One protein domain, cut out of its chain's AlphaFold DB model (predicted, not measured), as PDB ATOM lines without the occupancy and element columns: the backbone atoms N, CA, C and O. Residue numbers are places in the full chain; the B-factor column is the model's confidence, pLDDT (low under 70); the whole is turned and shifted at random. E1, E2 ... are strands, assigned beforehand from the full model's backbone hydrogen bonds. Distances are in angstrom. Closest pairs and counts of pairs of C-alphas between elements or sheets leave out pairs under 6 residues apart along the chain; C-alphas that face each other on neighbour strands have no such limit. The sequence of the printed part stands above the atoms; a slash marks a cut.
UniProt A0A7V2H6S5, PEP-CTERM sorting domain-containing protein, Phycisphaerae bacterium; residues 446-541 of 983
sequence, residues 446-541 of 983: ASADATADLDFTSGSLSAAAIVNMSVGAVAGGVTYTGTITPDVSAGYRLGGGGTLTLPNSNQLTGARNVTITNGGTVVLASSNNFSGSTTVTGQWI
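Overview. This is residues 446 to 541 of the 983 residues of the protein "PEP-CTERM sorting domain-containing protein" of Phycisphaerae bacterium (UniProt A0A7V2H6S5). With little regular structure, the chain winds in stacked turns, its parallel sheets, E1 E2 E4 E6 and E3 E5, partly face to face as a sandwich. All strand, it has 96 printed residues, 28 in strands E1 to E7, and no named helix. It is compact, radius of gyration of the C-alphas 12.4 A, spans 31 by 30 by 27 A.

Arrangement. E1, residues 470 to 473, neighbours E2, residues 492 to 497; N 471 and O 493, 2.8 A apart, are within hydrogen-bond range. E3, residues 499 to 502, neighbours E5, residues 521 to 524, with N 500 2.8 A from O 521. The closest C-alphas of E2 and E5, Gly 495 and Val 522, are 5.8 A apart.

Along the chain. E1 begins at C-alpha 470 (94.320, 173.422, 129.082). E2 is 16.6 A long. E4, E6 and E7 are residues 514 to 516, 534 to 537 and 539 to 541, C-alpha 541 at (83.310, 180.357, 119.728).

Size, cuts and confidence. The printed part has no cut; links E1 to E2 and E3 to E4 are long; no printed residue is under pLDDT 70.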
ATOM      1  N   ALA A 446      96.774 181.780 138.443       96.62
ATOM      2  CA  ALA A 446      97.266 183.021 139.028       96.62
ATOM      3  C   ALA A 446      98.680 182.848 139.587       96.62
ATOM      4  O   ALA A 446      99.194 181.738 139.712       96.62
ATOM      5  N   SER A 447      99.318 183.956 139.968       95.56
ATOM      6  CA  SER A 447     100.650 183.943 140.588       95.56
ATOM      7  C   SER A 447     100.712 183.111 141.871       95.56
ATOM      8  O   SER A 447     101.764 182.559 142.177       95.56
ATOM      9  N   ALA A 448      99.592 182.968 142.584       95.88
ATOM     10  CA  ALA A 448      99.475 182.087 143.744       95.88
ATOM     11  C   ALA A 448      99.665 180.596 143.400       95.88
ATOM     12  O   ALA A 448     100.126 179.835 144.245       95.88
ATOM     13  N   ASP A 449      99.371 180.185 142.163       96.88
ATOM     14  CA  ASP A 449      99.510 178.801 141.694       96.88
ATOM     15  C   ASP A 449     100.874 178.535 141.030       96.88
ATOM     16  O   ASP A 449     101.153 177.417 140.602       96.88
ATOM     17  N   ALA A 450     101.733 179.556 140.906       96.81
ATOM     18  CA  ALA A 450     102.906 179.542 140.027       96.81
ATOM     19  C   ALA A 450     103.891 178.391 140.293       96.81
ATOM     20  O   ALA A 450     104.580 177.953 139.373       96.81
ATOM     21  N   THR A 451     103.976 177.905 141.530       97.25
ATOM     22  CA  THR A 451     104.925 176.858 141.939       97.25
ATOM     23  C   THR A 451     104.265 175.513 142.226       97.25
ATOM     24  O   THR A 451     104.971 174.573 142.574       97.25
ATOM     25  N   ALA A 452     102.936 175.429 142.170       96.62
ATOM     26  CA  ALA A 452     102.214 174.206 142.496       96.62
ATOM     27  C   ALA A 452     102.379 173.177 141.379       96.62
ATOM     28  O   ALA A 452     102.352 173.544 140.212       96.62
ATOM     29  N   ASP A 453     102.521 171.900 141.729       95.94
ATOM     30  CA  ASP A 453     102.554 170.821 140.745       95.94
ATOM     31  C   ASP A 453     101.136 170.485 140.265       95.94
ATOM     32  O   ASP A 453     100.208 170.331 141.063       95.94
ATOM     33  N   LEU A 454     100.970 170.349 138.951       97.25
ATOM     34  CA  LEU A 454      99.708 169.972 138.325       97.25
ATOM     35  C   LEU A 454      99.754 168.502 137.927       97.25
ATOM     36  O   LEU A 454     100.496 168.135 137.017       97.25
ATOM     37  N   ASP A 455      98.931 167.669 138.556       96.50
ATOM     38  CA  ASP A 455      98.800 166.255 138.202       96.50
ATOM     39  C   ASP A 455      97.401 165.940 137.667       96.50
ATOM     40  O   ASP A 455      96.436 165.884 138.417       96.50
ATOM     41  N   PHE A 456      97.293 165.712 136.357       96.81
ATOM     42  CA  PHE A 456      96.044 165.334 135.691       96.81
ATOM     43  C   PHE A 456      95.773 163.822 135.722       96.81
ATOM     44  O   PHE A 456      94.766 163.368 135.181       96.81
ATOM     45  N   THR A 457      96.645 163.030 136.349       96.19
ATOM     46  CA  THR A 457      96.493 161.570 136.472       96.19
ATOM     47  C   THR A 457      95.938 161.138 137.827       96.19
ATOM     48  O   THR A 457      95.428 160.023 137.953       96.19
ATOM     49  N   SER A 458      95.978 162.021 138.828       94.31
ATOM     50  CA  SER A 458      95.414 161.789 140.156       94.31
ATOM     51  C   SER A 458      94.812 163.066 140.776       94.31
ATOM     52  O   SER A 458      94.887 164.156 140.212       94.31
ATOM     53  N   GLY A 459      94.167 162.944 141.940       93.25
ATOM     54  CA  GLY A 459      93.629 164.091 142.681       93.25
ATOM     55  C   GLY A 459      92.433 164.785 142.011       93.25
ATOM     56  O   GLY A 459      91.644 164.173 141.296       93.25
ATOM     57  N   SER A 460      92.247 166.077 142.295       94.50
ATOM     58  CA  SER A 460      91.090 166.835 141.793       94.50
ATOM     59  C   SER A 460      91.154 167.114 140.289       94.50
ATOM     60  O   SER A 460      90.112 167.176 139.641       94.50
ATOM     61  N   LEU A 461      92.355 167.259 139.720       96.31
ATOM     62  CA  LEU A 461      92.544 167.579 138.301       96.31
ATOM     63  C   LEU A 461      92.317 166.371 137.377       96.31
ATOM     64  O   LEU A 461      92.015 166.564 136.200       96.31
ATOM     65  N   SER A 462      92.369 165.141 137.901       95.44
ATOM     66  CA  SER A 462      92.032 163.926 137.146       95.44
ATOM     67  C   SER A 462      90.525 163.673 137.013       95.44
ATOM     68  O   SER A 462      90.112 162.662 136.442       95.44
ATOM     69  N   ALA A 463      89.672 164.551 137.553       95.62
ATOM     70  CA  ALA A 463      88.227 164.443 137.381       95.62
ATOM     71  C   ALA A 463      87.853 164.507 135.889       95.62
ATOM     72  O   ALA A 463      88.365 165.347 135.150       95.62
ATOM     73  N   ALA A 464      86.903 163.673 135.446       94.06
ATOM     74  CA  ALA A 464      86.508 163.582 134.033       94.06
ATOM     75  C   ALA A 464      86.074 164.933 133.428       94.06
ATOM     76  O   ALA A 464      86.307 165.193 132.247       94.06
ATOM     77  N   ALA A 465      85.488 165.812 134.246       95.12
ATOM     78  CA  ALA A 465      85.089 167.154 133.837       95.12
ATOM     79  C   ALA A 465      86.272 168.124 133.628       95.12
ATOM     80  O   ALA A 465      86.097 169.113 132.923       95.12
ATOM     81  N   ILE A 466      87.449 167.857 134.212       96.06
ATOM     82  CA  ILE A 466      88.609 168.772 134.277       96.06
ATOM     83  C   ILE A 466      89.794 168.273 133.449       96.06
ATOM     84  O   ILE A 466      90.492 169.082 132.849       96.06
ATOM     85  N   VAL A 467      90.004 166.957 133.366       95.44
ATOM     86  CA  VAL A 467      91.196 166.323 132.763       95.44
ATOM     87  C   VAL A 467      91.500 166.779 131.324       95.44
ATOM     88  O   VAL A 467      92.630 166.713 130.853       95.44
ATOM     89  N   ASN A 468      90.485 167.292 130.624       93.38
ATOM     90  CA  ASN A 468      90.566 167.821 129.266       93.38
ATOM     91  C   ASN A 468      90.648 169.356 129.193       93.38
ATOM     92  O   ASN A 468      90.384 169.938 128.138       93.38
ATOM     93  N   MET A 469      90.994 170.037 130.272       97.00
ATOM     94  CA  MET A 469      91.252 171.472 130.244       97.00
ATOM     95  C   MET A 469      92.704 171.754 129.855       97.00
ATOM     96  O   MET A 469      93.588 170.920 130.039       97.00
ATOM     97  N   SER A 470      92.954 172.923 129.269       97.69
ATOM     98  CA  SER A 470      94.320 173.422 129.082       97.69
ATOM     99  C   SER A 470      94.780 174.207 130.305       97.69
ATOM    100  O   SER A 470      93.966 174.797 131.006       97.69
ATOM    101  N   VAL A 471      96.084 174.263 130.551       98.38
ATOM    102  CA  VAL A 471      96.675 175.159 131.546       98.38
ATOM    103  C   VAL A 471      96.899 176.517 130.893       98.38
ATOM    104  O   VAL A 471      97.601 176.614 129.889       98.38
ATOM    105  N   GLY A 472      96.284 177.556 131.441       97.94
ATOM    106  CA  GLY A 472      96.365 178.930 130.958       97.94
ATOM    107  C   GLY A 472      96.833 179.885 132.049       97.94
ATOM    108  O   GLY A 472      97.380 179.471 133.068       97.94
ATOM    109  N   ALA A 473      96.582 181.176 131.859       98.25
ATOM    110  CA  ALA A 473      96.898 182.202 132.850       98.25
ATOM    111  C   ALA A 473      95.755 183.208 132.993       98.25
ATOM    112  O   ALA A 473      95.003 183.449 132.047       98.25
ATOM    113  N   VAL A 474      95.629 183.827 134.166       97.75
ATOM    114  CA  VAL A 474      94.749 184.992 134.357       97.75
ATOM    115  C   VAL A 474      95.217 186.181 133.504       97.75
ATOM    116  O   VAL A 474      96.296 186.145 132.910       97.75
ATOM    117  N   ALA A 475      94.421 187.253 133.425       95.75
ATOM    118  CA  ALA A 475      94.701 188.394 132.543       95.75
ATOM    119  C   ALA A 475      96.086 189.029 132.780       95.75
ATOM    120  O   ALA A 475      96.747 189.433 131.827       95.75
ATOM    121  N   GLY A 476      96.542 189.060 134.039       95.19
ATOM    122  CA  GLY A 476      97.869 189.558 134.421       95.19
ATOM    123  C   GLY A 476      99.044 188.669 133.991       95.19
ATOM    124  O   GLY A 476     100.193 189.070 134.146       95.19
ATOM    125  N   GLY A 477      98.770 187.485 133.436       96.94
ATOM    126  CA  GLY A 477      99.769 186.478 133.104       96.94
ATOM    127  C   GLY A 477     100.319 185.745 134.330       96.94
ATOM    128  O   GLY A 477     100.071 186.113 135.478       96.94
ATOM    129  N   VAL A 478     101.072 184.677 134.076       97.81
ATOM    130  CA  VAL A 478     101.779 183.925 135.110       97.81
ATOM    131  C   VAL A 478     103.102 183.391 134.567       97.81
ATOM    132  O   VAL A 478     103.188 182.965 133.415       97.81
ATOM    133  N   THR A 479     104.134 183.388 135.408       98.31
ATOM    134  CA  THR A 479     105.341 182.584 135.182       98.31
ATOM    135  C   THR A 479     105.229 181.350 136.057       98.31
ATOM    136  O   THR A 479     105.336 181.451 137.275       98.31
ATOM    137  N   TYR A 480     104.944 180.212 135.440       98.44
ATOM    138  CA  TYR A 480     104.663 178.956 136.118       98.44
ATOM    139  C   TYR A 480     105.924 178.094 136.155       98.44
ATOM    140  O   TYR A 480     106.432 177.702 135.109       98.44
ATOM    141  N   THR A 481     106.436 177.795 137.345       98.06
ATOM    142  CA  THR A 481     107.659 177.010 137.576       98.06
ATOM    143  C   THR A 481     107.390 175.591 138.080       98.06
ATOM    144  O   THR A 481     108.339 174.811 138.156       98.06
ATOM    145  N   GLY A 482     106.145 175.264 138.445       96.50
ATOM    146  CA  GLY A 482     105.744 173.924 138.887       96.50
ATOM    147  C   GLY A 482     105.872 172.864 137.786       96.50
ATOM    148  O   GLY A 482     106.103 173.173 136.609       96.50
ATOM    149  N   THR A 483     105.712 171.594 138.150       95.69
ATOM    150  CA  THR A 483     105.711 170.477 137.190       95.69
ATOM    151  C   THR A 483     104.310 170.212 136.638       95.69
ATOM    152  O   THR A 483     103.309 170.531 137.275       95.69
ATOM    153  N   ILE A 484     104.212 169.675 135.419       97.00
ATOM    154  CA  ILE A 484     102.933 169.255 134.827       97.00
ATOM    155  C   ILE A 484     103.033 167.767 134.518       97.00
ATOM    156  O   ILE A 484     103.816 167.367 133.659       97.00
ATOM    157  N   THR A 485     102.209 166.962 135.177       97.12
ATOM    158  CA  THR A 485     101.966 165.562 134.832       97.12
ATOM    159  C   THR A 485     100.676 165.505 134.010       97.12
ATOM    160  O   THR A 485      99.583 165.605 134.572       97.12
ATOM    161  N   PRO A 486     100.765 165.415 132.670       96.69
ATOM    162  CA  PRO A 486      99.588 165.426 131.813       96.69
ATOM    163  C   PRO A 486      98.858 164.082 131.845       96.69
ATOM    164  O   PRO A 486      99.466 163.032 132.063       96.69
ATOM    165  N   ASP A 487      97.570 164.108 131.503       94.62
ATOM    166  CA  ASP A 487      96.851 162.884 131.167       94.62
ATOM    167  C   ASP A 487      97.515 162.173 129.978       94.62
ATOM    168  O   ASP A 487      98.019 162.791 129.031       94.62
ATOM    169  N   VAL A 488      97.511 160.842 130.023       89.38
ATOM    170  CA  VAL A 488      98.238 160.024 129.054       89.38
ATOM    171  C   VAL A 488      97.676 160.130 127.639       89.38
ATOM    172  O   VAL A 488      98.444 159.998 126.683       89.38
ATOM    173  N   SER A 489      96.366 160.359 127.515       88.81
ATOM    174  CA  SER A 489      95.645 160.452 126.246       88.81
ATOM    175  C   SER A 489      95.585 161.885 125.715       88.81
ATOM    176  O   SER A 489      95.734 162.097 124.513       88.81
ATOM    177  N   ALA A 490      95.426 162.872 126.599       88.75
ATOM    178  CA  ALA A 490      95.315 164.280 126.234       88.75
ATOM    179  C   ALA A 490      96.677 164.952 125.981       88.75
ATOM    180  O   ALA A 490      96.748 165.908 125.204       88.75
ATOM    181  N   GLY A 491      97.753 164.466 126.611       96.06
ATOM    182  CA  GLY A 491      99.070 165.103 126.560       96.06
ATOM    183  C   GLY A 491      99.093 166.477 127.237       96.06
ATOM    184  O   GLY A 491      98.208 166.825 128.020       96.06
ATOM    185  N   TYR A 492     100.119 167.281 126.951       98.19
ATOM    186  CA  TYR A 492     100.183 168.651 127.457       98.19
ATOM    187  C   TYR A 492      99.202 169.525 126.690       98.19
ATOM    188  O   TYR A 492      99.253 169.612 125.463       98.19
ATOM    189  N   ARG A 493      98.335 170.226 127.415       97.81
ATOM    190  CA  ARG A 493      97.397 171.189 126.842       97.81
ATOM    191  C   ARG A 493      97.624 172.528 127.507       97.81
ATOM    192  O   ARG A 493      97.451 172.639 128.714       97.81
ATOM    193  N   LEU A 494      98.022 173.531 126.734       98.56
ATOM    194  CA  LEU A 494      98.425 174.842 127.241       98.56
ATOM    195  C   LEU A 494      97.677 175.956 126.499       98.56
ATOM    196  O   LEU A 494      97.311 175.795 125.336       98.56
ATOM    197  N   GLY A 495      97.477 177.084 127.169       97.50
ATOM    198  CA  GLY A 495      96.731 178.243 126.684       97.50
ATOM    199  C   GLY A 495      95.371 178.409 127.367       97.50
ATOM    200  O   GLY A 495      94.928 177.578 128.164       97.50
ATOM    201  N   GLY A 496      94.715 179.526 127.072       95.50
ATOM    202  CA  GLY A 496      93.547 180.043 127.779       95.50
ATOM    203  C   GLY A 496      93.883 181.291 128.596       95.50
ATOM    204  O   GLY A 496      94.815 181.293 129.401       95.50
ATOM    205  N   GLY A 497      93.099 182.353 128.408       94.62
ATOM    206  CA  GLY A 497      93.245 183.602 129.156       94.62
ATOM    207  C   GLY A 497      94.424 184.469 128.704       94.62
ATOM    208  O   GLY A 497      94.503 184.834 127.532       94.62
ATOM    209  N   GLY A 498      95.280 184.860 129.650       95.94
ATOM    210  CA  GLY A 498      96.427 185.749 129.457       95.94
ATOM    211  C   GLY A 498      97.693 185.040 128.959       95.94
ATOM    212  O   GLY A 498      97.643 184.182 128.076       95.94
ATOM    213  N   THR A 499      98.848 185.434 129.503       98.25
ATOM    214  CA  THR A 499     100.161 184.885 129.115       98.25
ATOM    215  C   THR A 499     100.662 183.868 130.137       98.25
ATOM    216  O   THR A 499     100.956 184.240 131.270       98.25
ATOM    217  N   LEU A 500     100.802 182.606 129.736       98.62
ATOM    218  CA  LEU A 500     101.427 181.541 130.519       98.62
ATOM    219  C   LEU A 500     102.890 181.383 130.095       98.62
ATOM    220  O   LEU A 500     103.162 181.005 128.959       98.62
ATOM    221  N   THR A 501     103.828 181.632 131.004       98.62
ATOM    222  CA  THR A 501     105.267 181.449 130.763       98.62
ATOM    223  C   THR A 501     105.780 180.224 131.501       98.62
ATOM    224  O   THR A 501     105.632 180.141 132.716       98.62
ATOM    225  N   LEU A 502     106.407 179.302 130.772       98.50
ATOM    226  CA  LEU A 502     107.113 178.133 131.293       98.50
ATOM    227  C   LEU A 502     108.621 178.409 131.173       98.50
ATOM    228  O   LEU A 502     109.167 178.337 130.064       98.50
ATOM    229  N   PRO A 503     109.295 178.811 132.268       97.31
ATOM    230  CA  PRO A 503     110.666 179.295 132.212       97.31
ATOM    231  C   PRO A 503     111.705 178.170 132.265       97.31
ATOM    232  O   PRO A 503     112.841 178.372 131.835       97.31
ATOM    233  N   ASN A 504     111.352 176.999 132.800       96.38
ATOM    234  CA  ASN A 504     112.321 175.970 133.161       96.38
ATOM    235  C   ASN A 504     112.659 175.056 131.978       96.38
ATOM    236  O   ASN A 504     111.815 174.748 131.136       96.38
ATOM    237  N   SER A 505     113.907 174.587 131.930       95.25
ATOM    238  CA  SER A 505     114.309 173.549 130.977       95.25
ATOM    239  C   SER A 505     113.644 172.219 131.324       95.25
ATOM    240  O   SER A 505     113.599 171.841 132.493       95.25
ATOM    241  N   ASN A 506     113.179 171.490 130.307       94.56
ATOM    242  CA  ASN A 506     112.490 170.204 130.451       94.56
ATOM    243  C   ASN A 506     111.275 170.275 131.387       94.56
ATOM    244  O   ASN A 506     111.006 169.341 132.137       94.56
ATOM    245  N   GLN A 507     110.531 171.380 131.341       95.12
ATOM    246  CA  GLN A 507     109.250 171.481 132.038       95.12
ATOM    247  C   GLN A 507     108.153 170.686 131.308       95.12
ATOM    248  O   GLN A 507     107.193 170.239 131.928       95.12
ATOM    249  N   LEU A 508     108.332 170.462 129.999       97.50
ATOM    250  CA  LEU A 508     107.552 169.536 129.182       97.50
ATOM    251  C   LEU A 508     108.446 168.367 128.750       97.50
ATOM    252  O   LEU A 508     109.481 168.570 128.108       97.50
ATOM    253  N   THR A 509     108.051 167.139 129.090       96.00
ATOM    254  CA  THR A 509     108.891 165.941 128.914       96.00
ATOM    255  C   THR A 509     108.144 164.708 128.405       96.00
ATOM    256  O   THR A 509     106.914 164.624 128.476       96.00
ATOM    257  N   GLY A 510     108.908 163.722 127.919       94.31
ATOM    258  CA  GLY A 510     108.426 162.381 127.575       94.31
ATOM    259  C   GLY A 510     107.732 162.267 126.213       94.31
ATOM    260  O   GLY A 510     107.645 163.217 125.439       94.31
ATOM    261  N   ALA A 511     107.209 161.079 125.906       94.25
ATOM    262  CA  ALA A 511     106.512 160.795 124.646       94.25
ATOM    263  C   ALA A 511     105.063 161.318 124.655       94.25
ATOM    264  O   ALA A 511     104.106 160.557 124.525       94.25
ATOM    265  N   ARG A 512     104.898 162.624 124.884       95.44
ATOM    266  CA  ARG A 512     103.601 163.304 124.976       95.44
ATOM    267  C   ARG A 512     103.482 164.369 123.899       95.44
ATOM    268  O   ARG A 512     104.446 165.078 123.617       95.44
ATOM    269  N   ASN A 513     102.283 164.493 123.338       96.50
ATOM    270  CA  ASN A 513     101.944 165.589 122.441       96.50
ATOM    271  C   ASN A 513     101.756 166.883 123.240       96.50
ATOM    272  O   ASN A 513     101.346 166.849 124.403       96.50
ATOM    273  N   VAL A 514     102.025 168.015 122.596       98.25
ATOM    274  CA  VAL A 514     101.817 169.362 123.128       98.25
ATOM    275  C   VAL A 514     100.784 170.069 122.261       98.25
ATOM    276  O   VAL A 514     100.983 170.266 121.067       98.25
ATOM    277  N   THR A 515      99.671 170.479 122.857       97.62
ATOM    278  CA  THR A 515      98.611 171.230 122.183       97.62
ATOM    279  C   THR A 515      98.488 172.618 122.792       97.62
ATOM    280  O   THR A 515      98.125 172.766 123.958       97.62
ATOM    281  N   ILE A 516      98.741 173.640 121.984       98.38
ATOM    282  CA  ILE A 516      98.573 175.048 122.329       98.38
ATOM    283  C   ILE A 516      97.208 175.512 121.807       98.38
ATOM    284  O   ILE A 516      96.972 175.509 120.595       98.38
ATOM    285  N   THR A 517      96.278 175.839 122.705       96.06
ATOM    286  CA  THR A 517      94.863 176.045 122.368       96.06
ATOM    287  C   THR A 517      94.121 176.980 123.335       96.06
ATOM    288  O   THR A 517      94.700 177.494 124.281       96.06
ATOM    289  N   ASN A 518      92.820 177.193 123.102       94.81
ATOM    290  CA  ASN A 518      91.915 178.011 123.921       94.81
ATOM    291  C   ASN A 518      92.252 179.515 124.014       94.81
ATOM    292  O   ASN A 518      91.675 180.216 124.842       94.81
ATOM    293  N   GLY A 519      93.110 180.036 123.132       94.25
ATOM    294  CA  GLY A 519      93.484 181.449 123.105       94.25
ATOM    295  C   GLY A 519      94.591 181.809 124.096       94.25
ATOM    296  O   GLY A 519      95.188 180.945 124.733       94.25
ATOM    297  N   GLY A 520      94.889 183.100 124.218       95.44
ATOM    298  CA  GLY A 520      96.000 183.580 125.042       95.44
ATOM    299  C   GLY A 520      97.377 183.316 124.423       95.44
ATOM    300  O   GLY A 520      97.506 182.985 123.236       95.44
ATOM    301  N   THR A 521      98.415 183.502 125.239       98.19
ATOM    302  CA  THR A 521      99.818 183.325 124.840       98.19
ATOM    303  C   THR A 521     100.495 182.294 125.730       98.19
ATOM    304  O   THR A 521     100.418 182.386 126.950       98.19
ATOM    305  N   VAL A 522     101.194 181.336 125.130       98.81
ATOM    306  CA  VAL A 522     102.070 180.393 125.833       98.81
ATOM    307  C   VAL A 522     103.507 180.710 125.457       98.81
ATOM    308  O   VAL A 522     103.833 180.736 124.275       98.81
ATOM    309  N   VAL A 523     104.366 180.945 126.443       98.69
ATOM    310  CA  VAL A 523     105.796 181.198 126.256       98.69
ATOM    311  C   VAL A 523     106.569 179.989 126.767       98.69
ATOM    312  O   VAL A 523     106.541 179.699 127.961       98.69
ATOM    313  N   LEU A 524     107.275 179.299 125.875       98.44
ATOM    314  CA  LEU A 524     108.256 178.281 126.249       98.44
ATOM    315  C   LEU A 524     109.637 178.937 126.197       98.44
ATOM    316  O   LEU A 524     110.202 179.129 125.118       98.44
ATOM    317  N   ALA A 525     110.144 179.353 127.357       95.56
ATOM    318  CA  ALA A 525     111.357 180.172 127.419       95.56
ATOM    319  C   ALA A 525     112.651 179.348 127.330       95.56
ATOM    320  O   ALA A 525     113.705 179.902 127.029       95.56
ATOM    321  N   SER A 526     112.566 178.040 127.576       95.12
ATOM    322  CA  SER A 526     113.703 177.120 127.645       95.12
ATOM    323  C   SER A 526     113.476 175.861 126.804       95.12
ATOM    324  O   SER A 526     112.351 175.555 126.404       95.12
ATOM    325  N   SER A 527     114.554 175.114 126.552       94.88
ATOM    326  CA  SER A 527     114.512 173.840 125.827       94.88
ATOM    327  C   SER A 527     113.677 172.787 126.555       94.88
ATOM    328  O   SER A 527     113.732 172.692 127.783       94.88
ATOM    329  N   ASN A 528     112.980 171.944 125.798       96.94
ATOM    330  CA  ASN A 528     112.206 170.822 126.324       96.94
ATOM    331  C   ASN A 528     112.621 169.507 125.650       96.94
ATOM    332  O   ASN A 528     113.195 169.519 124.562       96.94
ATOM    333  N   ASN A 529     112.304 168.368 126.271       95.75
ATOM    334  CA  ASN A 529     112.683 167.037 125.776       95.75
ATOM    335  C   ASN A 529     111.487 166.115 125.498       95.75
ATOM    336  O   ASN A 529     111.640 164.894 125.426       95.75
ATOM    337  N   PHE A 530     110.283 166.676 125.359       96.56
ATOM    338  CA  PHE A 530     109.153 165.899 124.868       96.56
ATOM    339  C   PHE A 530     109.392 165.470 123.413       96.56
ATOM    340  O   PHE A 530     109.965 166.218 122.619       96.56
ATOM    341  N   SER A 531     108.949 164.267 123.056       95.50
ATOM    342  CA  SER A 531     109.172 163.688 121.725       95.50
ATOM    343  C   SER A 531     107.905 163.570 120.874       95.50
ATOM    344  O   SER A 531     107.992 163.098 119.744       95.50
ATOM    345  N   GLY A 532     106.740 163.959 121.404       95.75
ATOM    346  CA  GLY A 532     105.479 163.992 120.655       95.75
ATOM    347  C   GLY A 532     105.340 165.220 119.751       95.75
ATOM    348  O   GLY A 532     106.224 166.080 119.689       95.75
ATOM    349  N   SER A 533     104.211 165.309 119.047       95.75
ATOM    350  CA  SER A 533     103.934 166.420 118.132       95.75
ATOM    351  C   SER A 533     103.519 167.691 118.878       95.75
ATOM    352  O   SER A 533     102.932 167.637 119.960       95.75
ATOM    353  N   THR A 534     103.801 168.849 118.283       98.00
ATOM    354  CA  THR A 534     103.305 170.151 118.739       98.00
ATOM    355  C   THR A 534     102.206 170.639 117.805       98.00
ATOM    356  O   THR A 534     102.439 170.810 116.613       98.00
ATOM    357  N   THR A 535     101.017 170.917 118.330       97.38
ATOM    358  CA  THR A 535      99.912 171.528 117.577       97.38
ATOM    359  C   THR A 535      99.588 172.905 118.137       97.38
ATOM    360  O   THR A 535      99.279 173.028 119.319       97.38
ATOM    361  N   VAL A 536      99.594 173.940 117.296       97.94
ATOM    362  CA  VAL A 536      99.140 175.291 117.658       97.94
ATOM    363  C   VAL A 536      97.832 175.574 116.937       97.94
ATOM    364  O   VAL A 536      97.800 175.740 115.714       97.94
ATOM    365  N   THR A 537      96.735 175.613 117.692       94.56
ATOM    366  CA  THR A 537      95.387 175.689 117.127       94.56
ATOM    367  C   THR A 537      94.501 176.716 117.823       94.56
ATOM    368  O   THR A 537      94.627 176.992 119.019       94.56
ATOM    369  N   GLY A 538      93.592 177.301 117.050       89.69
ATOM    370  CA  GLY A 538      92.517 178.140 117.569       89.69
ATOM    371  C   GLY A 538      91.230 177.350 117.786       89.69
ATOM    372  O   GLY A 538      91.102 176.213 117.337       89.69
ATOM    373  N   GLN A 539      90.271 177.962 118.472       90.06
ATOM    374  CA  GLN A 539      88.964 177.366 118.762       90.06
ATOM    375  C   GLN A 539      87.836 178.253 118.248       90.06
ATOM    376  O   GLN A 539      87.938 179.476 118.293       90.06
ATOM    377  N   TRP A 540      86.757 177.640 117.770       88.19
ATOM    378  CA  TRP A 540      85.556 178.367 117.373       88.19
ATOM    379  C   TRP A 540      84.670 178.635 118.585       88.19
ATOM    380  O   TRP A 540      84.309 177.714 119.316       88.19
ATOM    381  N   ILE A 541      84.298 179.898 118.756       87.31
ATOM    382  CA  ILE A 541      83.310 180.357 119.728       87.31
ATOM    383  C   ILE A 541      82.152 181.034 118.999       87.31
ATOM    384  O   ILE A 541      82.271 181.420 117.836       87.31
TER     385      ILE A 541